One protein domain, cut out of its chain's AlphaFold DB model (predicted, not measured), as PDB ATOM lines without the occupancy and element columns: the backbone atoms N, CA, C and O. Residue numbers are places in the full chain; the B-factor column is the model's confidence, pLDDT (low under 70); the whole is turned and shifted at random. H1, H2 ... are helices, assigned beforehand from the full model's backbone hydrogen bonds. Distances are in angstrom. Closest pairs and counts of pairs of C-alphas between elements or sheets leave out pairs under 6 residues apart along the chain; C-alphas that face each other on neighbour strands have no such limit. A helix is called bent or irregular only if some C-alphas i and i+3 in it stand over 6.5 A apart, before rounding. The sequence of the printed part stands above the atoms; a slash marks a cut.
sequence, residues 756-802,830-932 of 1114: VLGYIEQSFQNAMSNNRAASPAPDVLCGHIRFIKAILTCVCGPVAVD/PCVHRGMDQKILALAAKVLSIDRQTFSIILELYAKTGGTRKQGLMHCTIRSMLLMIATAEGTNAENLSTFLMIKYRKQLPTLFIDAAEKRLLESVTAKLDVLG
ATOM      1  N   VAL A 756     -44.578 -27.958 -48.755       82.56
ATOM      2  CA  VAL A 756     -44.404 -28.306 -47.326       82.56
ATOM      3  C   VAL A 756     -44.739 -27.137 -46.395       82.56
ATOM      4  O   VAL A 756     -45.590 -27.266 -45.515       82.56
ATOM      5  N   LEU A 757     -44.121 -25.972 -46.612       83.19
ATOM      6  CA  LEU A 757     -44.394 -24.781 -45.798       83.19
ATOM      7  C   LEU A 757     -45.805 -24.223 -46.054       83.19
ATOM      8  O   LEU A 757     -46.459 -23.785 -45.116       83.19
ATOM      9  N   GLY A 758     -46.312 -24.312 -47.288       82.19
ATOM     10  CA  GLY A 758     -47.668 -23.868 -47.636       82.19
ATOM     11  C   GLY A 758     -48.776 -24.703 -46.983       82.19
ATOM     12  O   GLY A 758     -49.778 -24.150 -46.542       82.19
ATOM     13  N   TYR A 759     -48.581 -26.015 -46.855       82.31
ATOM     14  CA  TYR A 759     -49.471 -26.914 -46.116       82.31
ATOM     15  C   TYR A 759     -49.481 -26.598 -44.615       82.31
ATOM     16  O   TYR A 759     -50.539 -26.585 -43.981       82.31
ATOM     17  N   ILE A 760     -48.314 -26.281 -44.049       84.69
ATOM     18  CA  ILE A 760     -48.188 -25.855 -42.653       84.69
ATOM     19  C   ILE A 760     -48.916 -24.517 -42.430       84.69
ATOM     20  O   ILE A 760     -49.726 -24.409 -41.508       84.69
ATOM     21  N   GLU A 761     -48.699 -23.529 -43.304       85.56
ATOM     22  CA  GLU A 761     -49.408 -22.242 -43.303       85.56
ATOM     23  C   GLU A 761     -50.929 -22.428 -43.399       85.56
ATOM     24  O   GLU A 761     -51.666 -21.904 -42.561       85.56
ATOM     25  N   GLN A 762     -51.402 -23.237 -44.353       82.00
ATOM     26  CA  GLN A 762     -52.825 -23.533 -44.521       82.00
ATOM     27  C   GLN A 762     -53.413 -24.253 -43.298       82.00
ATOM     28  O   GLN A 762     -54.530 -23.951 -42.887       82.00
ATOM     29  N   SER A 763     -52.668 -25.163 -42.664       81.12
ATOM     30  CA  SER A 763     -53.120 -25.873 -41.458       81.12
ATOM     31  C   SER A 763     -53.407 -24.907 -40.303       81.12
ATOM     32  O   SER A 763     -54.445 -25.009 -39.645       81.12
ATOM     33  N   PHE A 764     -52.535 -23.917 -40.087       82.75
ATOM     34  CA  PHE A 764     -52.768 -22.869 -39.091       82.75
ATOM     35  C   PHE A 764     -53.899 -21.906 -39.502       82.75
ATOM     36  O   PHE A 764     -54.701 -21.520 -38.652       82.75
ATOM     37  N   GLN A 765     -54.030 -21.559 -40.788       83.00
ATOM     38  CA  GLN A 765     -55.153 -20.752 -41.296       83.00
ATOM     39  C   GLN A 765     -56.509 -21.458 -41.113       83.00
ATOM     40  O   GLN A 765     -57.469 -20.837 -40.653       83.00
ATOM     41  N   ASN A 766     -56.580 -22.764 -41.382       80.25
ATOM     42  CA  ASN A 766     -57.767 -23.586 -41.152       80.25
ATOM     43  C   ASN A 766     -58.154 -23.580 -39.665       80.25
ATOM     44  O   ASN A 766     -59.318 -23.345 -39.340       80.25
ATOM     45  N   ALA A 767     -57.185 -23.727 -38.754       77.38
ATOM     46  CA  ALA A 767     -57.418 -23.605 -37.313       77.38
ATOM     47  C   ALA A 767     -57.913 -22.200 -36.900       77.38
ATOM     48  O   ALA A 767     -58.778 -22.071 -36.035       77.38
ATOM     49  N   MET A 768     -57.441 -21.134 -37.559       76.19
ATOM     50  CA  MET A 768     -57.933 -19.765 -37.342       76.19
ATOM     51  C   MET A 768     -59.349 -19.498 -37.884       76.19
ATOM     52  O   MET A 768     -59.912 -18.444 -37.565       76.19
ATOM     53  N   SER A 769     -59.924 -20.398 -38.689       73.31
ATOM     54  CA  SER A 769     -61.235 -20.217 -39.337       73.31
ATOM     55  C   SER A 769     -62.444 -20.599 -38.466       73.31
ATOM     56  O   SER A 769     -63.580 -20.431 -38.902       73.31
ATOM     57  N   ASN A 770     -62.226 -21.113 -37.246       57.16
ATOM     58  CA  ASN A 770     -63.255 -21.633 -36.322       57.16
ATOM     59  C   ASN A 770     -64.130 -22.791 -36.858       57.16
ATOM     60  O   ASN A 770     -65.041 -23.247 -36.160       57.16
ATOM     61  N   ASN A 771     -63.868 -23.307 -38.059       56.81
ATOM     62  CA  ASN A 771     -64.682 -24.353 -38.666       56.81
ATOM     63  C   ASN A 771     -64.357 -25.729 -38.052       56.81
ATOM     64  O   ASN A 771     -63.391 -26.384 -38.444       56.81
ATOM     65  N   ARG A 772     -65.156 -26.173 -37.066       54.50
ATOM     66  CA  ARG A 772     -64.894 -27.391 -36.266       54.50
ATOM     67  C   ARG A 772     -64.698 -28.673 -37.086       54.50
ATOM     68  O   ARG A 772     -64.007 -29.561 -36.608       54.50
ATOM     69  N   ALA A 773     -65.271 -28.764 -38.286       49.12
ATOM     70  CA  ALA A 773     -65.126 -29.924 -39.172       49.12
ATOM     71  C   ALA A 773     -63.864 -29.887 -40.064       49.12
ATOM     72  O   ALA A 773     -63.603 -30.843 -40.784       49.12
ATOM     73  N   ALA A 774     -63.101 -28.785 -40.053       52.66
ATOM     74  CA  ALA A 774     -61.921 -28.582 -40.903       52.66
ATOM     75  C   ALA A 774     -60.688 -28.036 -40.152       52.66
ATOM     76  O   ALA A 774     -59.632 -27.839 -40.756       52.66
ATOM     77  N   SER A 775     -60.796 -27.780 -38.844       59.50
ATOM     78  CA  SER A 775     -59.645 -27.448 -38.002       59.50
ATOM     79  C   SER A 775     -58.803 -28.707 -37.757       59.50
ATOM     80  O   SER A 775     -59.344 -29.678 -37.230       59.50
ATOM     81  N   PRO A 776     -57.491 -28.707 -38.053       62.56
ATOM     82  CA  PRO A 776     -56.616 -29.811 -37.667       62.56
ATOM     83  C   PRO A 776     -56.516 -29.942 -36.140       62.56
ATOM     84  O   PRO A 776     -56.695 -28.965 -35.402       62.56
ATOM     85  N   ALA A 777     -56.195 -31.151 -35.674       70.75
ATOM     86  CA  ALA A 777     -55.978 -31.448 -34.261       70.75
ATOM     87  C   ALA A 777     -54.800 -30.633 -33.675       70.75
ATOM     88  O   ALA A 777     -53.818 -30.366 -34.382       70.75
ATOM     89  N   PRO A 778     -54.843 -30.256 -32.379       71.44
ATOM     90  CA  PRO A 778     -53.797 -29.441 -31.758       71.44
ATOM     91  C   PRO A 778     -52.412 -30.100 -31.818       71.44
ATOM     92  O   PRO A 778     -51.412 -29.394 -31.935       71.44
ATOM     93  N   ASP A 779     -52.330 -31.429 -31.816       71.31
ATOM     94  CA  ASP A 779     -51.066 -32.172 -31.853       71.31
ATOM     95  C   ASP A 779     -50.405 -32.173 -33.240       71.31
ATOM     96  O   ASP A 779     -49.176 -32.222 -33.341       71.31
ATOM     97  N   VAL A 780     -51.195 -32.023 -34.313       76.69
ATOM     98  CA  VAL A 780     -50.685 -31.757 -35.671       76.69
ATOM     99  C   VAL A 780     -50.062 -30.363 -35.718       76.69
ATOM    100  O   VAL A 780     -48.926 -30.206 -36.162       76.69
ATOM    101  N   LEU A 781     -50.753 -29.360 -35.168       81.94
ATOM    102  CA  LEU A 781     -50.257 -27.983 -35.086       81.94
ATOM    103  C   LEU A 781     -48.977 -27.876 -34.236       81.94
ATOM    104  O   LEU A 781     -48.010 -27.233 -34.647       81.94
ATOM    105  N   CYS A 782     -48.927 -28.562 -33.091       80.94
ATOM    106  CA  CYS A 782     -47.727 -28.640 -32.254       80.94
ATOM    107  C   CYS A 782     -46.596 -29.429 -32.941       80.94
ATOM    108  O   CYS A 782     -45.428 -29.077 -32.786       80.94
ATOM    109  N   GLY A 783     -46.920 -30.453 -33.740       79.44
ATOM    110  CA  GLY A 783     -45.972 -31.134 -34.629       79.44
ATOM    111  C   GLY A 783     -45.357 -30.189 -35.664       79.44
ATOM    112  O   GLY A 783     -44.141 -30.126 -35.791       79.44
ATOM    113  N   HIS A 784     -46.165 -29.361 -36.329       85.62
ATOM    114  CA  HIS A 784     -45.665 -28.376 -37.293       85.62
ATOM    115  C   HIS A 784     -44.713 -27.343 -36.653       85.62
ATOM    116  O   HIS A 784     -43.727 -26.951 -37.274       85.62
ATOM    117  N   ILE A 785     -44.941 -26.940 -35.394       84.25
ATOM    118  CA  ILE A 785     -44.011 -26.055 -34.663       84.25
ATOM    119  C   ILE A 785     -42.733 -26.801 -34.249       84.25
ATOM    120  O   ILE A 785     -41.655 -26.214 -34.307       84.25
ATOM    121  N   ARG A 786     -42.810 -28.088 -33.870       83.56
ATOM    122  CA  ARG A 786     -41.614 -28.918 -33.615       83.56
ATOM    123  C   ARG A 786     -40.755 -29.071 -34.870       83.56
ATOM    124  O   ARG A 786     -39.548 -28.863 -34.791       83.56
ATOM    125  N   PHE A 787     -41.377 -29.313 -36.019       85.62
ATOM    126  CA  PHE A 787     -40.720 -29.349 -37.322       85.62
ATOM    127  C   PHE A 787     -40.026 -28.023 -37.675       85.62
ATOM    128  O   PHE A 787     -38.838 -28.018 -37.999       85.62
ATOM    129  N   ILE A 788     -40.712 -26.883 -37.524       86.38
ATOM    130  CA  ILE A 788     -40.095 -25.558 -37.727       86.38
ATOM    131  C   ILE A 788     -38.949 -25.330 -36.730       86.38
ATOM    132  O   ILE A 788     -37.887 -24.860 -37.129       86.38
ATOM    133  N   LYS A 789     -39.103 -25.711 -35.453       84.06
ATOM    134  CA  LYS A 789     -38.019 -25.631 -34.461       84.06
ATOM    135  C   LYS A 789     -36.810 -26.476 -34.880       84.06
ATOM    136  O   LYS A 789     -35.696 -25.984 -34.768       84.06
ATOM    137  N   ALA A 790     -37.008 -27.694 -35.390       81.00
ATOM    138  CA  ALA A 790     -35.925 -28.557 -35.867       81.00
ATOM    139  C   ALA A 790     -35.170 -27.934 -37.056       81.00
ATOM    140  O   ALA A 790     -33.942 -27.873 -37.037       81.00
ATOM    141  N   ILE A 791     -35.894 -27.383 -38.041       81.69
ATOM    142  CA  ILE A 791     -35.310 -26.600 -39.143       81.69
ATOM    143  C   ILE A 791     -34.501 -25.413 -38.602       81.69
ATOM    144  O   ILE A 791     -33.377 -25.177 -39.039       81.69
ATOM    145  N   LEU A 792     -35.037 -24.672 -37.631       77.44
ATOM    146  CA  LEU A 792     -34.351 -23.517 -37.054       77.44
ATOM    147  C   LEU A 792     -33.100 -23.906 -36.256       77.44
ATOM    148  O   LEU A 792     -32.097 -23.216 -36.382       77.44
ATOM    149  N   THR A 793     -33.096 -25.024 -35.524       76.75
ATOM    150  CA  THR A 793     -31.874 -25.556 -34.887       76.75
ATOM    151  C   THR A 793     -30.782 -25.848 -35.926       76.75
ATOM    152  O   THR A 793     -29.605 -25.610 -35.667       76.75
ATOM    153  N   CYS A 794     -31.155 -26.287 -37.135       72.06
ATOM    154  CA  CYS A 794     -30.205 -26.486 -38.235       72.06
ATOM    155  C   CYS A 794     -29.635 -25.162 -38.792       72.06
ATOM    156  O   CYS A 794     -28.481 -25.120 -39.204       72.06
ATOM    157  N   VAL A 795     -30.431 -24.085 -38.810       69.44
ATOM    158  CA  VAL A 795     -30.070 -22.780 -39.409       69.44
ATOM    159  C   VAL A 795     -29.372 -21.831 -38.419       69.44
ATOM    160  O   VAL A 795     -28.530 -21.021 -38.819       69.44
ATOM    161  N   CYS A 796     -29.729 -21.917 -37.135       67.19
ATOM    162  CA  CYS A 796     -29.288 -21.012 -36.072       67.19
ATOM    163  C   CYS A 796     -28.109 -21.540 -35.242       67.19
ATOM    164  O   CYS A 796     -27.508 -20.747 -34.525       67.19
ATOM    165  N   GLY A 797     -27.766 -22.830 -35.337       62.72
ATOM    166  CA  GLY A 797     -26.707 -23.448 -34.533       62.72
ATOM    167  C   GLY A 797     -27.183 -23.958 -33.162       62.72
ATOM    168  O   GLY A 797     -28.383 -23.942 -32.868       62.72
ATOM    169  N   PRO A 798     -26.260 -24.459 -32.320       55.56
ATOM    170  CA  PRO A 798     -26.590 -24.982 -31.001       55.56
ATOM    171  C   PRO A 798     -26.843 -23.841 -30.002       55.56
ATOM    172  O   PRO A 798     -26.343 -22.725 -30.151       55.56
ATOM    173  N   VAL A 799     -27.614 -24.125 -28.953       53.56
ATOM    174  CA  VAL A 799     -27.822 -23.191 -27.835       53.56
ATOM    175  C   VAL A 799     -26.741 -23.433 -26.785       53.56
ATOM    176  O   VAL A 799     -26.578 -24.566 -26.337       53.56
ATOM    177  N   ALA A 800     -26.038 -22.381 -26.358       44.28
ATOM    178  CA  ALA A 800     -25.118 -22.455 -25.224       44.28
ATOM    179  C   ALA A 800     -25.896 -22.768 -23.929       44.28
ATOM    180  O   ALA A 800     -26.780 -22.010 -23.523       44.28
ATOM    181  N   VAL A 801     -25.598 -23.910 -23.303       40.56
ATOM    182  CA  VAL A 801     -26.400 -24.469 -22.196       40.56
ATOM    183  C   VAL A 801     -26.131 -23.761 -20.856       40.56
ATOM    184  O   VAL A 801     -27.028 -23.675 -20.015       40.56
ATOM    185  N   ASP A 802     -24.948 -23.164 -20.688       32.34
ATOM    186  CA  ASP A 802     -24.457 -22.574 -19.427       32.34
ATOM    187  C   ASP A 802     -25.359 -21.466 -18.839       32.34
ATOM    188  O   ASP A 802     -25.358 -21.208 -17.630       32.34
ATOM    189  N   PRO A 830     -24.885 -34.449 -32.703       36.16
ATOM    190  CA  PRO A 830     -23.422 -34.381 -32.529       36.16
ATOM    191  C   PRO A 830     -22.654 -33.724 -33.698       36.16
ATOM    192  O   PRO A 830     -21.435 -33.582 -33.665       36.16
ATOM    193  N   CYS A 831     -23.359 -33.298 -34.747       38.94
ATOM    194  CA  CYS A 831     -22.819 -32.797 -36.006       38.94
ATOM    195  C   CYS A 831     -22.948 -31.272 -36.226       38.94
ATOM    196  O   CYS A 831     -22.540 -30.799 -37.287       38.94
ATOM    197  N   VAL A 832     -23.433 -30.468 -35.261       43.78
ATOM    198  CA  VAL A 832     -23.523 -28.988 -35.438       43.78
ATOM    199  C   VAL A 832     -22.149 -28.281 -35.470       43.78
ATOM    200  O   VAL A 832     -22.067 -27.076 -35.690       43.78
ATOM    201  N   HIS A 833     -21.045 -29.018 -35.299       42.44
ATOM    202  CA  HIS A 833     -19.677 -28.491 -35.386       42.44
ATOM    203  C   HIS A 833     -19.144 -28.303 -36.825       42.44
ATOM    204  O   HIS A 833     -18.094 -27.685 -37.000       42.44
ATOM    205  N   ARG A 834     -19.861 -28.763 -37.867       45.97
ATOM    206  CA  ARG A 834     -19.659 -28.300 -39.257       45.97
ATOM    207  C   ARG A 834     -20.777 -27.330 -39.641       45.97
ATOM    208  O   ARG A 834     -21.953 -27.654 -39.515       45.97
ATOM    209  N   GLY A 835     -20.405 -26.146 -40.127       54.59
ATOM    210  CA  GLY A 835     -21.360 -25.143 -40.603       54.59
ATOM    211  C   GLY A 835     -21.895 -25.471 -42.000       54.59
ATOM    212  O   GLY A 835     -21.108 -25.806 -42.883       54.59
ATOM    213  N   MET A 836     -23.213 -25.343 -42.190       64.12
ATOM    214  CA  MET A 836     -23.893 -25.536 -43.482       64.12
ATOM    215  C   MET A 836     -23.434 -24.545 -44.564       64.12
ATOM    216  O   MET A 836     -23.000 -23.431 -44.248       64.12
ATOM    217  N   ASP A 837     -23.591 -24.913 -45.842       69.44
ATOM    218  CA  ASP A 837     -23.377 -24.025 -46.986       69.44
ATOM    219  C   ASP A 837     -24.165 -22.727 -46.777       69.44
ATOM    220  O   ASP A 837     -25.391 -22.702 -46.605       69.44
ATOM    221  N   GLN A 838     -23.439 -21.613 -46.841       66.31
ATOM    222  CA  GLN A 838     -23.978 -20.266 -46.719       66.31
ATOM    223  C   GLN A 838     -25.100 -19.996 -47.735       66.31
ATOM    224  O   GLN A 838     -25.973 -19.179 -47.453       66.31
ATOM    225  N   LYS A 839     -25.129 -20.702 -48.878       69.19
ATOM    226  CA  LYS A 839     -26.242 -20.650 -49.844       69.19
ATOM    227  C   LYS A 839     -27.536 -21.250 -49.290       69.19
ATOM    228  O   LYS A 839     -28.601 -20.675 -49.499       69.19
ATOM    229  N   ILE A 840     -27.453 -22.374 -48.578       71.31
ATOM    230  CA  ILE A 840     -28.613 -23.058 -47.986       71.31
ATOM    231  C   ILE A 840     -29.117 -22.259 -46.785       71.31
ATOM    232  O   ILE A 840     -30.317 -22.025 -46.674       71.31
ATOM    233  N   LEU A 841     -28.207 -21.741 -45.954       68.62
ATOM    234  CA  LEU A 841     -28.544 -20.826 -44.859       68.62
ATOM    235  C   LEU A 841     -29.213 -19.537 -45.373       68.62
ATOM    236  O   LEU A 841     -30.215 -19.101 -44.807       68.62
ATOM    237  N   ALA A 842     -28.715 -18.957 -46.472       67.81
ATOM    238  CA  ALA A 842     -29.332 -17.795 -47.114       67.81
ATOM    239  C   ALA A 842     -30.729 -18.109 -47.677       67.81
ATOM    240  O   ALA A 842     -31.655 -17.330 -47.461       67.81
ATOM    241  N   LEU A 843     -30.897 -19.248 -48.361       75.44
ATOM    242  CA  LEU A 843     -32.185 -19.686 -48.903       75.44
ATOM    243  C   LEU A 843     -33.206 -19.937 -47.785       75.44
ATOM    244  O   LEU A 843     -34.302 -19.384 -47.827       75.44
ATOM    245  N   ALA A 844     -32.831 -20.713 -46.766       70.50
ATOM    246  CA  ALA A 844     -33.672 -21.025 -45.617       70.50
ATOM    247  C   ALA A 844     -34.144 -19.753 -44.904       70.50
ATOM    248  O   ALA A 844     -35.336 -19.571 -44.657       70.50
ATOM    249  N   ALA A 845     -33.215 -18.836 -44.623       67.12
ATOM    250  CA  ALA A 845     -33.537 -17.587 -43.953       67.12
ATOM    251  C   ALA A 845     -34.377 -16.644 -44.829       67.12
ATOM    252  O   ALA A 845     -35.304 -16.022 -44.310       67.12
ATOM    253  N   LYS A 846     -34.122 -16.573 -46.145       72.75
ATOM    254  CA  LYS A 846     -34.949 -15.806 -47.092       72.75
ATOM    255  C   LYS A 846     -36.380 -16.342 -47.141       72.75
ATOM    256  O   LYS A 846     -37.320 -15.563 -46.999       72.75
ATOM    257  N   VAL A 847     -36.555 -17.657 -47.279       75.94
ATOM    258  CA  VAL A 847     -37.891 -18.262 -47.377       75.94
ATOM    259  C   VAL A 847     -38.664 -18.105 -46.068       75.94
ATOM    260  O   VAL A 847     -39.805 -17.662 -46.106       75.94
ATOM    261  N   LEU A 848     -38.051 -18.384 -44.910       70.81
ATOM    262  CA  LEU A 848     -38.720 -18.274 -43.602       70.81
ATOM    263  C   LEU A 848     -39.032 -16.828 -43.170       70.81
ATOM    264  O   LEU A 848     -39.909 -16.630 -42.331       70.81
ATOM    265  N   SER A 849     -38.323 -15.832 -43.712       66.44
ATOM    266  CA  SER A 849     -38.474 -14.420 -43.325       66.44
ATOM    267  C   SER A 849     -39.328 -13.619 -44.315       66.44
ATOM    268  O   SER A 849     -40.213 -12.853 -43.916       66.44
ATOM    269  N   ILE A 850     -39.045 -13.765 -45.612       64.88
ATOM    270  CA  ILE A 850     -39.475 -12.839 -46.668       64.88
ATOM    271  C   ILE A 850     -40.542 -13.491 -47.551       64.88
ATOM    272  O   ILE A 850     -41.654 -12.973 -47.638       64.88
ATOM    273  N   ASP A 851     -40.230 -14.640 -48.166       70.12
ATOM    274  CA  ASP A 851     -41.097 -15.258 -49.187       70.12
ATOM    275  C   ASP A 851     -42.345 -15.952 -48.605       70.12
ATOM    276  O   ASP A 851     -43.262 -16.305 -49.348       70.12
ATOM    277  N   ARG A 852     -42.381 -16.184 -47.286       74.69
ATOM    278  CA  ARG A 852     -43.468 -16.870 -46.571       74.69
ATOM    279  C   ARG A 852     -43.930 -16.087 -45.345       74.69
ATOM    280  O   ARG A 852     -43.211 -15.254 -44.801       74.69
ATOM    281  N   GLN A 853     -45.157 -16.361 -44.900       76.25
ATOM    282  CA  GLN A 853     -45.789 -15.691 -43.754       76.25
ATOM    283  C   GLN A 853     -45.924 -16.619 -42.540       76.25
ATOM    284  O   GLN A 853     -46.667 -16.322 -41.606       76.25
ATOM    285  N   THR A 854     -45.185 -17.728 -42.522       80.06
ATOM    286  CA  THR A 854     -45.350 -18.832 -41.567       80.06
ATOM    287  C   THR A 854     -45.271 -18.370 -40.107       80.06
ATOM    288  O   THR A 854     -46.146 -18.714 -39.315       80.06
ATOM    289  N   PHE A 855     -44.311 -17.505 -39.754       81.88
ATOM    290  CA  PHE A 855     -44.250 -16.897 -38.416       81.88
ATOM    291  C   PHE A 855     -45.449 -15.988 -38.109       81.88
ATOM    292  O   PHE A 855     -45.989 -16.066 -37.008       81.88
ATOM    293  N   SER A 856     -45.895 -15.169 -39.068       83.00
ATOM    294  CA  SER A 856     -47.065 -14.291 -38.909       83.00
ATOM    295  C   SER A 856     -48.318 -15.096 -38.584       83.00
ATOM    296  O   SER A 856     -49.045 -14.767 -37.657       83.00
ATOM    297  N   ILE A 857     -48.542 -16.183 -39.324       83.31
ATOM    298  CA  ILE A 857     -49.721 -17.046 -39.207       83.31
ATOM    299  C   ILE A 857     -49.704 -17.818 -37.872       83.31
ATOM    300  O   ILE A 857     -50.737 -17.939 -37.212       83.31
ATOM    301  N   ILE A 858     -48.532 -18.292 -37.429       85.31
ATOM    302  CA  ILE A 858     -48.361 -18.947 -36.119       85.31
ATOM    303  C   ILE A 858     -48.599 -17.958 -34.969       85.31
ATOM    304  O   ILE A 858     -49.303 -18.290 -34.012       85.31
ATOM    305  N   LEU A 859     -48.039 -16.747 -35.053       84.50
ATOM    306  CA  LEU A 859     -48.205 -15.710 -34.030       84.50
ATOM    307  C   LEU A 859     -49.641 -15.160 -33.996       84.50
ATOM    308  O   LEU A 859     -50.164 -14.917 -32.909       84.50
ATOM    309  N   GLU A 860     -50.309 -15.037 -35.146       83.56
ATOM    310  CA  GLU A 860     -51.725 -14.667 -35.220       83.56
ATOM    311  C   GLU A 860     -52.609 -15.732 -34.560       83.56
ATOM    312  O   GLU A 860     -53.401 -15.389 -33.684       83.56
ATOM    313  N   LEU A 861     -52.435 -17.024 -34.874       81.06
ATOM    314  CA  LEU A 861     -53.186 -18.094 -34.202       81.06
ATOM    315  C   LEU A 861     -52.901 -18.125 -32.693       81.06
ATOM    316  O   LEU A 861     -53.820 -18.315 -31.894       81.06
ATOM    317  N   TYR A 862     -51.650 -17.916 -32.283       80.69
ATOM    318  CA  TYR A 862     -51.259 -17.854 -30.874       80.69
ATOM    319  C   TYR A 862     -51.925 -16.679 -30.132       80.69
ATOM    320  O   TYR A 862     -52.416 -16.854 -29.015       80.69
ATOM    321  N   ALA A 863     -52.025 -15.510 -30.771       76.38
ATOM    322  CA  ALA A 863     -52.752 -14.354 -30.249       76.38
ATOM    323  C   ALA A 863     -54.279 -14.564 -30.251       76.38
ATOM    324  O   ALA A 863     -54.954 -14.191 -29.295       76.38
ATOM    325  N   LYS A 864     -54.830 -15.221 -31.280       73.75
ATOM    326  CA  LYS A 864     -56.271 -15.492 -31.457       73.75
ATOM    327  C   LYS A 864     -56.801 -16.582 -30.516       73.75
ATOM    328  O   LYS A 864     -57.933 -16.502 -30.054       73.75
ATOM    329  N   THR A 865     -55.959 -17.559 -30.171       68.44
ATOM    330  CA  THR A 865     -56.170 -18.512 -29.058       68.44
ATOM    331  C   THR A 865     -55.730 -17.942 -27.695       68.44
ATOM    332  O   THR A 865     -55.925 -18.569 -26.646       68.44
ATOM    333  N   GLY A 866     -55.153 -16.734 -27.702       59.44
ATOM    334  CA  GLY A 866     -54.822 -15.894 -26.550       59.44
ATOM    335  C   GLY A 866     -53.789 -16.462 -25.579       59.44
ATOM    336  O   GLY A 866     -53.738 -16.010 -24.437       59.44
ATOM    337  N   GLY A 867     -53.029 -17.497 -25.965       57.12
ATOM    338  CA  GLY A 867     -52.147 -18.240 -25.048       57.12
ATOM    339  C   GLY A 867     -52.857 -18.742 -23.775       57.12
ATOM    340  O   GLY A 867     -52.222 -18.911 -22.735       57.12
ATOM    341  N   THR A 868     -54.184 -18.916 -23.831       48.44
ATOM    342  CA  THR A 868     -55.086 -18.820 -22.661       48.44
ATOM    343  C   THR A 868     -54.880 -19.891 -21.592       48.44
ATOM    344  O   THR A 868     -55.167 -19.651 -20.419       48.44
ATOM    345  N   ARG A 869     -54.315 -21.049 -21.949       55.31
ATOM    346  CA  ARG A 869     -53.770 -22.013 -20.984       55.31
ATOM    347  C   ARG A 869     -52.270 -21.754 -20.827       55.31
ATOM    348  O   ARG A 869     -51.489 -22.195 -21.666       55.31
ATOM    349  N   LYS A 870     -51.864 -21.120 -19.717       54.66
ATOM    350  CA  LYS A 870     -50.460 -20.763 -19.382       54.66
ATOM    351  C   LYS A 870     -49.470 -21.948 -19.290       54.66
ATOM    352  O   LYS A 870     -48.289 -21.729 -19.043       54.66
ATOM    353  N   GLN A 871     -49.946 -23.180 -19.469       57.81
ATOM    354  CA  GLN A 871     -49.180 -24.437 -19.472       57.81
ATOM    355  C   GLN A 871     -49.607 -25.378 -20.627       57.81
ATOM    356  O   GLN A 871     -49.243 -26.547 -20.644       57.81
ATOM    357  N   GLY A 872     -50.423 -24.913 -21.586       65.75
ATOM    358  CA  GLY A 872     -50.907 -25.758 -22.685       65.75
ATOM    359  C   GLY A 872     -49.810 -26.084 -23.704       65.75
ATOM    360  O   GLY A 872     -48.980 -25.223 -23.995       65.75
ATOM    361  N   LEU A 873     -49.849 -27.286 -24.297       72.50
ATOM    362  CA  LEU A 873     -48.826 -27.802 -25.222       72.50
ATOM    363  C   LEU A 873     -48.399 -26.766 -26.277       72.50
ATOM    364  O   LEU A 873     -47.229 -26.407 -26.337       72.50
ATOM    365  N   MET A 874     -49.363 -26.188 -27.000       75.88
ATOM    366  CA  MET A 874     -49.157 -25.132 -28.005       75.88
ATOM    367  C   MET A 874     -48.374 -23.913 -27.474       75.88
ATOM    368  O   MET A 874     -47.477 -23.409 -28.148       75.88
ATOM    369  N   HIS A 875     -48.671 -23.448 -26.253       78.50
ATOM    370  CA  HIS A 875     -47.932 -22.351 -25.614       78.50
ATOM    371  C   HIS A 875     -46.493 -22.773 -25.307       78.50
ATOM    372  O   HIS A 875     -45.559 -22.039 -25.626       78.50
ATOM    373  N   CYS A 876     -46.303 -23.968 -24.746       77.06
ATOM    374  CA  CYS A 876     -44.985 -24.505 -24.420       77.06
ATOM    375  C   CYS A 876     -44.119 -24.722 -25.675       77.06
ATOM    376  O   CYS A 876     -42.950 -24.337 -25.679       77.06
ATOM    377  N   THR A 877     -44.678 -25.257 -26.769       78.94
ATOM    378  CA  THR A 877     -43.942 -25.486 -28.023       78.94
ATOM    379  C   THR A 877     -43.550 -24.169 -28.704       78.94
ATOM    380  O   THR A 877     -42.380 -24.003 -29.054       78.94
ATOM    381  N   ILE A 878     -44.466 -23.195 -28.823       82.94
ATOM    382  CA  ILE A 878     -44.152 -21.867 -29.391       82.94
ATOM    383  C   ILE A 878     -43.132 -21.129 -28.518       82.94
ATOM    384  O   ILE A 878     -42.155 -20.591 -29.040       82.94
ATOM    385  N   ARG A 879     -43.297 -21.148 -27.189       79.00
ATOM    386  CA  ARG A 879     -42.336 -20.544 -26.255       79.00
ATOM    387  C   ARG A 879     -40.956 -21.199 -26.354       79.00
ATOM    388  O   ARG A 879     -39.967 -20.481 -26.314       79.00
ATOM    389  N   SER A 880     -40.876 -22.521 -26.523       80.00
ATOM    390  CA  SER A 880     -39.605 -23.241 -26.699       80.00
ATOM    391  C   SER A 880     -38.912 -22.893 -28.023       80.00
ATOM    392  O   SER A 880     -37.691 -22.752 -28.053       80.00
ATOM    393  N   MET A 881     -39.675 -22.714 -29.109       84.81
ATOM    394  CA  MET A 881     -39.145 -22.250 -30.396       84.81
ATOM    395  C   MET A 881     -38.626 -20.808 -30.303       84.81
ATOM    396  O   MET A 881     -37.488 -20.547 -30.677       84.81
ATOM    397  N   LEU A 882     -39.427 -19.882 -29.763       81.81
ATOM    398  CA  LEU A 882     -39.040 -18.475 -29.616       81.81
ATOM    399  C   LEU A 882     -37.857 -18.294 -28.655       81.81
ATOM    400  O   LEU A 882     -36.941 -17.539 -28.963       81.81
ATOM    401  N   LEU A 883     -37.835 -19.003 -27.521       76.44
ATOM    402  CA  LEU A 883     -36.717 -18.934 -26.577       76.44
ATOM    403  C   LEU A 883     -35.408 -19.384 -27.238       76.44
ATOM    404  O   LEU A 883     -34.415 -18.684 -27.102       76.44
ATOM    405  N   MET A 884     -35.430 -20.476 -28.010       78.81
ATOM    406  CA  MET A 884     -34.264 -20.933 -28.776       78.81
ATOM    407  C   MET A 884     -33.776 -19.871 -29.776       78.81
ATOM    408  O   MET A 884     -32.576 -19.646 -29.849       78.81
ATOM    409  N   ILE A 885     -34.662 -19.148 -30.475       75.25
ATOM    410  CA  ILE A 885     -34.247 -18.049 -31.375       75.25
ATOM    411  C   ILE A 885     -33.593 -16.892 -30.592       75.25
ATOM    412  O   ILE A 885     -32.678 -16.248 -31.099       75.25
ATOM    413  N   ALA A 886     -34.032 -16.626 -29.357       71.00
ATOM    414  CA  ALA A 886     -33.416 -15.609 -28.503       71.00
ATOM    415  C   ALA A 886     -32.070 -16.061 -27.899       71.00
ATOM    416  O   ALA A 886     -31.171 -15.234 -27.730       71.00
ATOM    417  N   THR A 887     -31.906 -17.348 -27.569       68.81
ATOM    418  CA  THR A 887     -30.711 -17.871 -26.878       68.81
ATOM    419  C   THR A 887     -29.649 -18.480 -27.797       68.81
ATOM    420  O   THR A 887     -28.483 -18.476 -27.406       68.81
ATOM    421  N   ALA A 888     -29.983 -18.931 -29.008       67.44
ATOM    422  CA  ALA A 888     -29.019 -19.472 -29.974       67.44
ATOM    423  C   ALA A 888     -27.927 -18.457 -30.351       67.44
ATOM    424  O   ALA A 888     -28.175 -17.250 -30.434       67.44
ATOM    425  N   GLU A 889     -26.707 -18.944 -30.568       62.84
ATOM    426  CA  GLU A 889     -25.534 -18.099 -30.798       62.84
ATOM    427  C   GLU A 889     -25.123 -18.055 -32.271       62.84
ATOM    428  O   GLU A 889     -25.112 -19.065 -32.967       62.84
ATOM    429  N   GLY A 890     -24.738 -16.866 -32.743       67.31
ATOM    430  CA  GLY A 890     -24.260 -16.652 -34.107       67.31
ATOM    431  C   GLY A 890     -25.080 -15.627 -34.889       67.31
ATOM    432  O   GLY A 890     -26.216 -15.290 -34.558       67.31
ATOM    433  N   THR A 891     -24.484 -15.118 -35.966       65.88
ATOM    434  CA  THR A 891     -25.025 -14.002 -36.760       65.88
ATOM    435  C   THR A 891     -26.376 -14.308 -37.408       65.88
ATOM    436  O   THR A 891     -27.201 -13.407 -37.538       65.88
ATOM    437  N   ASN A 892     -26.652 -15.563 -37.774       66.44
ATOM    438  CA  ASN A 892     -27.958 -15.964 -38.308       66.44
ATOM    439  C   ASN A 892     -29.067 -15.856 -37.247       66.44
ATOM    440  O   ASN A 892     -30.140 -15.333 -37.547       66.44
ATOM    441  N   ALA A 893     -28.795 -16.290 -36.011       67.94
ATOM    442  CA  ALA A 893     -29.730 -16.195 -34.892       67.94
ATOM    443  C   ALA A 893     -29.962 -14.732 -34.474       67.94
ATOM    444  O   ALA A 893     -31.113 -14.312 -34.356       67.94
ATOM    445  N   GLU A 894     -28.894 -13.925 -34.353       68.88
ATOM    446  CA  GLU A 894     -29.008 -12.478 -34.091       68.88
ATOM    447  C   GLU A 894     -29.886 -11.782 -35.143       68.88
ATOM    448  O   GLU A 894     -30.793 -11.022 -34.795       68.88
ATOM    449  N   ASN A 895     -29.653 -12.062 -36.429       70.62
ATOM    450  CA  ASN A 895     -30.388 -11.445 -37.530       70.62
ATOM    451  C   ASN A 895     -31.850 -11.912 -37.605       70.62
ATOM    452  O   ASN A 895     -32.728 -11.075 -37.800       70.62
ATOM    453  N   LEU A 896     -32.143 -13.204 -37.401       73.94
ATOM    454  CA  LEU A 896     -33.524 -13.702 -37.364       73.94
ATOM    455  C   LEU A 896     -34.292 -13.148 -36.154       73.94
ATOM    456  O   LEU A 896     -35.433 -12.711 -36.299       73.94
ATOM    457  N   SER A 897     -33.667 -13.111 -34.976       74.38
ATOM    458  CA  SER A 897     -34.249 -12.513 -33.770       74.38
ATOM    459  C   SER A 897     -34.561 -11.027 -33.985       74.38
ATOM    460  O   SER A 897     -35.695 -10.588 -33.778       74.38
ATOM    461  N   THR A 898     -33.597 -10.270 -34.525       72.38
ATOM    462  CA  THR A 898     -33.764  -8.852 -34.889       72.38
ATOM    463  C   THR A 898     -34.877  -8.659 -35.923       72.38
ATOM    464  O   THR A 898     -35.721  -7.781 -35.767       72.38
ATOM    465  N   PHE A 899     -34.941  -9.510 -36.947       76.50
ATOM    466  CA  PHE A 899     -35.980  -9.469 -37.970       76.50
ATOM    467  C   PHE A 899     -37.387  -9.696 -37.398       76.50
ATOM    468  O   PHE A 899     -38.291  -8.897 -37.659       76.50
ATOM    469  N   LEU A 900     -37.579 -10.732 -36.572       78.44
ATOM    470  CA  LEU A 900     -38.859 -10.985 -35.903       78.44
ATOM    471  C   LEU A 900     -39.249  -9.805 -34.997       78.44
ATOM    472  O   LEU A 900     -40.406  -9.379 -34.998       78.44
ATOM    473  N   MET A 901     -38.277  -9.231 -34.287       76.31
ATOM    474  CA  MET A 901     -38.447  -8.056 -33.429       76.31
ATOM    475  C   MET A 901     -38.802  -6.768 -34.182       76.31
ATOM    476  O   MET A 901     -39.449  -5.897 -33.601       76.31
ATOM    477  N   ILE A 902     -38.421  -6.641 -35.456       75.56
ATOM    478  CA  ILE A 902     -38.813  -5.524 -36.327       75.56
ATOM    479  C   ILE A 902     -40.201  -5.782 -36.933       75.56
ATOM    480  O   ILE A 902     -41.102  -4.956 -36.781       75.56
ATOM    481  N   LYS A 903     -40.404  -6.937 -37.583       78.38
ATOM    482  CA  LYS A 903     -41.603  -7.235 -38.390       78.38
ATOM    483  C   LYS A 903     -42.835  -7.598 -37.550       78.38
ATOM    484  O   LYS A 903     -43.948  -7.226 -37.917       78.38
ATOM    485  N   TYR A 904     -42.656  -8.272 -36.408       79.69
ATOM    486  CA  TYR A 904     -43.746  -8.865 -35.616       79.69
ATOM    487  C   TYR A 904     -43.836  -8.359 -34.166       79.69
ATOM    488  O   TYR A 904     -44.559  -8.940 -33.354       79.69
ATOM    489  N   ARG A 905     -43.177  -7.239 -33.822       78.12
ATOM    490  CA  ARG A 905     -43.112  -6.686 -32.447       78.12
ATOM    491  C   ARG A 905     -44.453  -6.629 -31.702       78.12
ATOM    492  O   ARG A 905     -44.496  -6.827 -30.495       78.12
ATOM    493  N   LYS A 906     -45.548  -6.337 -32.414       76.00
ATOM    494  CA  LYS A 906     -46.901  -6.165 -31.847       76.00
ATOM    495  C   LYS A 906     -47.657  -7.490 -31.621       76.00
ATOM    496  O   LYS A 906     -48.746  -7.460 -31.062       76.00
ATOM    497  N   GLN A 907     -47.090  -8.623 -32.045       75.56
ATOM    498  CA  GLN A 907     -47.646  -9.979 -31.905       75.56
ATOM    499  C   GLN A 907     -46.774 -10.902 -31.027       75.56
ATOM    500  O   GLN A 907     -47.226 -11.967 -30.611       75.56
ATOM    501  N   LEU A 908     -45.520 -10.521 -30.753       78.62
ATOM    502  CA  LEU A 908     -44.572 -11.327 -29.982       78.62
ATOM    503  C   LEU A 908     -44.863 -11.303 -28.462       78.62
ATOM    504  O   LEU A 908     -45.275 -10.269 -27.932       78.62
ATOM    505  N   PRO A 909     -44.602 -12.403 -27.726       76.88
ATOM    506  CA  PRO A 909     -44.682 -12.414 -26.264       76.88
ATOM    507  C   PRO A 909     -43.664 -11.457 -25.628       76.88
ATOM    508  O   PRO A 909     -42.505 -11.429 -26.041       76.88
ATOM    509  N   THR A 910     -44.049 -10.754 -24.557       70.75
ATOM    510  CA  THR A 910     -43.160  -9.812 -23.846       70.75
ATOM    511  C   THR A 910     -41.856 -10.466 -23.394       70.75
ATOM    512  O   THR A 910     -40.794  -9.944 -23.688       70.75
ATOM    513  N   LEU A 911     -41.910 -11.677 -22.829       68.25
ATOM    514  CA  LEU A 911     -40.714 -12.416 -22.394       68.25
ATOM    515  C   LEU A 911     -39.703 -12.707 -23.524       68.25
ATOM    516  O   LEU A 911     -38.525 -12.904 -23.239       68.25
ATOM    517  N   PHE A 912     -40.141 -12.756 -24.788       74.25
ATOM    518  CA  PHE A 912     -39.231 -12.846 -25.937       74.25
ATOM    519  C   PHE A 912     -38.669 -11.467 -26.303       74.25
ATOM    520  O   PHE A 912     -37.474 -11.351 -26.549       74.25
ATOM    521  N   ILE A 913     -39.511 -10.427 -26.284       75.12
ATOM    522  CA  ILE A 913     -39.110  -9.027 -26.496       75.12
ATOM    523  C   ILE A 913     -38.027  -8.627 -25.485       75.12
ATOM    524  O   ILE A 913     -36.968  -8.163 -25.894       75.12
ATOM    525  N   ASP A 914     -38.242  -8.887 -24.194       73.19
ATOM    526  CA  ASP A 914     -37.317  -8.547 -23.109       73.19
ATOM    527  C   ASP A 914     -35.959  -9.267 -23.271       73.19
ATOM    528  O   ASP A 914     -34.896  -8.662 -23.113       73.19
ATOM    529  N   ALA A 915     -35.979 -10.555 -23.641       69.88
ATOM    530  CA  ALA A 915     -34.772 -11.353 -23.867       69.88
ATOM    531  C   ALA A 915     -34.002 -10.920 -25.130       69.88
ATOM    532  O   ALA A 915     -32.776 -10.798 -25.098       69.88
ATOM    533  N   ALA A 916     -34.712 -10.654 -26.230       68.94
ATOM    534  CA  ALA A 916     -34.117 -10.197 -27.479       68.94
ATOM    535  C   ALA A 916     -33.574  -8.760 -27.369       68.94
ATOM    536  O   ALA A 916     -32.500  -8.482 -27.898       68.94
ATOM    537  N   GLU A 917     -34.247  -7.860 -26.639       73.94
ATOM    538  CA  GLU A 917     -33.727  -6.514 -26.357       73.94
ATOM    539  C   GLU A 917     -32.496  -6.552 -25.452       73.94
ATOM    540  O   GLU A 917     -31.529  -5.850 -25.743       73.94
ATOM    541  N   LYS A 918     -32.472  -7.409 -24.418       74.19
ATOM    542  CA  LYS A 918     -31.272  -7.629 -23.594       74.19
ATOM    543  C   LYS A 918     -30.090  -8.094 -24.450       74.19
ATOM    544  O   LYS A 918     -29.034  -7.466 -24.401       74.19
ATOM    545  N   ARG A 919     -30.283  -9.115 -25.296       69.38
ATOM    546  CA  ARG A 919     -29.226  -9.627 -26.186       69.38
ATOM    547  C   ARG A 919     -28.769  -8.590 -27.212       69.38
ATOM    548  O   ARG A 919     -27.573  -8.470 -27.470       69.38
ATOM    549  N   LEU A 920     -29.694  -7.822 -27.793       70.12
ATOM    550  CA  LEU A 920     -29.356  -6.748 -28.727       70.12
ATOM    551  C   LEU A 920     -28.539  -5.650 -28.028       70.12
ATOM    552  O   LEU A 920     -27.561  -5.171 -28.598       70.12
ATOM    553  N   LEU A 921     -28.890  -5.293 -26.788       74.00
ATOM    554  CA  LEU A 921     -28.138  -4.337 -25.975       74.00
ATOM    555  C   LEU A 921     -26.727  -4.853 -25.658       74.00
ATOM    556  O   LEU A 921     -25.765  -4.099 -25.783       74.00
ATOM    557  N   GLU A 922     -26.584  -6.132 -25.309       73.12
ATOM    558  CA  GLU A 922     -25.294  -6.793 -25.055       73.12
ATOM    559  C   GLU A 922     -24.420  -6.825 -26.317       73.12
ATOM    560  O   GLU A 922     -23.267  -6.397 -26.287       73.12
ATOM    561  N   SER A 923     -24.994  -7.226 -27.454       67.50
ATOM    562  CA  SER A 923     -24.322  -7.267 -28.758       67.50
ATOM    563  C   SER A 923     -23.897  -5.867 -29.236       67.50
ATOM    564  O   SER A 923     -22.789  -5.693 -29.744       67.50
ATOM    565  N   VAL A 924     -24.728  -4.837 -29.020       69.69
ATOM    566  CA  VAL A 924     -24.383  -3.429 -29.297       69.69
ATOM    567  C   VAL A 924     -23.309  -2.908 -28.339       69.69
ATOM    568  O   VAL A 924     -22.394  -2.226 -28.793       69.69
ATOM    569  N   THR A 925     -23.369  -3.249 -27.049       71.06
ATOM    570  CA  THR A 925     -22.361  -2.830 -26.057       71.06
ATOM    571  C   THR A 925     -20.994  -3.421 -26.398       71.06
ATOM    572  O   THR A 925     -20.040  -2.671 -26.568       71.06
ATOM    573  N   ALA A 926     -20.920  -4.728 -26.662       67.19
ATOM    574  CA  ALA A 926     -19.687  -5.387 -27.093       67.19
ATOM    575  C   ALA A 926     -19.116  -4.780 -28.393       67.19
ATOM    576  O   ALA A 926     -17.907  -4.589 -28.515       67.19
ATOM    577  N   LYS A 927     -19.976  -4.414 -29.356       66.81
ATOM    578  CA  LYS A 927     -19.561  -3.727 -30.594       66.81
ATOM    579  C   LYS A 927     -19.055  -2.293 -30.324       66.81
ATOM    580  O   LYS A 927     -18.123  -1.862 -30.996       66.81
ATOM    581  N   LEU A 928     -19.592  -1.576 -29.333       62.72
ATOM    582  CA  LEU A 928     -19.112  -0.247 -28.909       62.72
ATOM    583  C   LEU A 928     -17.796  -0.301 -28.112       62.72
ATOM    584  O   LEU A 928     -16.948   0.579 -28.283       62.72
ATOM    585  N   ASP A 929     -17.598  -1.342 -27.302       60.06
ATOM    586  CA  ASP A 929     -16.346  -1.595 -26.580       60.06
ATOM    587  C   ASP A 929     -15.210  -1.954 -27.553       60.06
ATOM    588  O   ASP A 929     -14.113  -1.403 -27.455       60.06
ATOM    589  N   VAL A 930     -15.487  -2.787 -28.567       58.78
ATOM    590  CA  VAL A 930     -14.550  -3.085 -29.672       58.78
ATOM    591  C   VAL A 930     -14.215  -1.834 -30.501       58.78
ATOM    592  O   VAL A 930     -13.090  -1.702 -30.981       58.78
ATOM    593  N   LEU A 931     -15.146  -0.883 -30.624       48.78
ATOM    594  CA  LEU A 931     -14.901   0.432 -31.234       48.78
ATOM    595  C   LEU A 931     -14.175   1.423 -30.296       48.78
ATOM    596  O   LEU A 931     -13.925   2.564 -30.685       48.78
ATOM    597  N   GLY A 932     -13.808   1.011 -29.076       49.53
ATOM    598  CA  GLY A 932     -12.975   1.786 -28.152       49.53
ATOM    599  C   GLY A 932     -13.652   3.018 -27.544       49.53
ATOM    600  O   GLY A 932     -12.960   3.898 -27.027       49.53
TER     601      GLY A 932
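This is residues 756 to 802 and 830 to 932 of the 1114 residues of an uncharacterized protein of Bodo saltans (UniProt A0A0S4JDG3). H2 and H5 run side by side as the core of an elongated stack of helices, with H1 and H4 side by side near one end, H3 and H6 running the same way over the later part of H2, and the free end of H7 making the other end. H7 runs on beside the last part of H5, and its residues 924 to 930, with 931 and 932, stick out. The printed part has 150 residues with seven named helices, H1 to H7 in order, and no named strand: all helix, part aligned and part crossed. It is compact, with a radius of gyration of the C-alphas of 16.3 A and spans of 61 by 32 by 29 A.

H1, residues 756 to 768, begins at C-alpha 756 (-44.404, -28.306, -47.326). H2, residues 778 to 796, is 26.3 A long. H3 is residues 838 to 851, irregular, but only just: C-alphas 848 and 851 are 6.8 A apart. H4 is residues 854 to 864, H5 873 to 887, H6 891 to 903. H7, residues 910 to 930, is 30.0 A long and ends at C-alpha 930 (-14.550, -3.085, -29.672).

H2 touches H5 at a shallow tilt of 10 degrees, the same way; their closest C-alphas, Lys 789 and Met 881, are 5.4 A apart. H1 touches H4, closest at Glu 761 and Thr 854, C-alphas 5.6 A apart. H2 and H6 touch only at their ends, C-alphas 796 and 893 being closest at 5.0 A. H3 and H6 only just touch, with 3 pairs of C-alphas within 8 A, closest at Ala 845 and Leu 896, 7.6 A. H7 touches H5 with residues 912 to 919 alone, closest at C-alphas 916 and 886, 5.6 A. Every O i to N i+4 pair is within hydrogen-bond range but for H3, 9 of 10.

Residues 803 to 829 are not printed; C-alphas 802 and 830 are 17.7 A apart. Of the links printed whole, none is long. Mean pLDDT of the printed part is 70.6; 59 residues are under 70, among them 795 to 802 and 830 to 839.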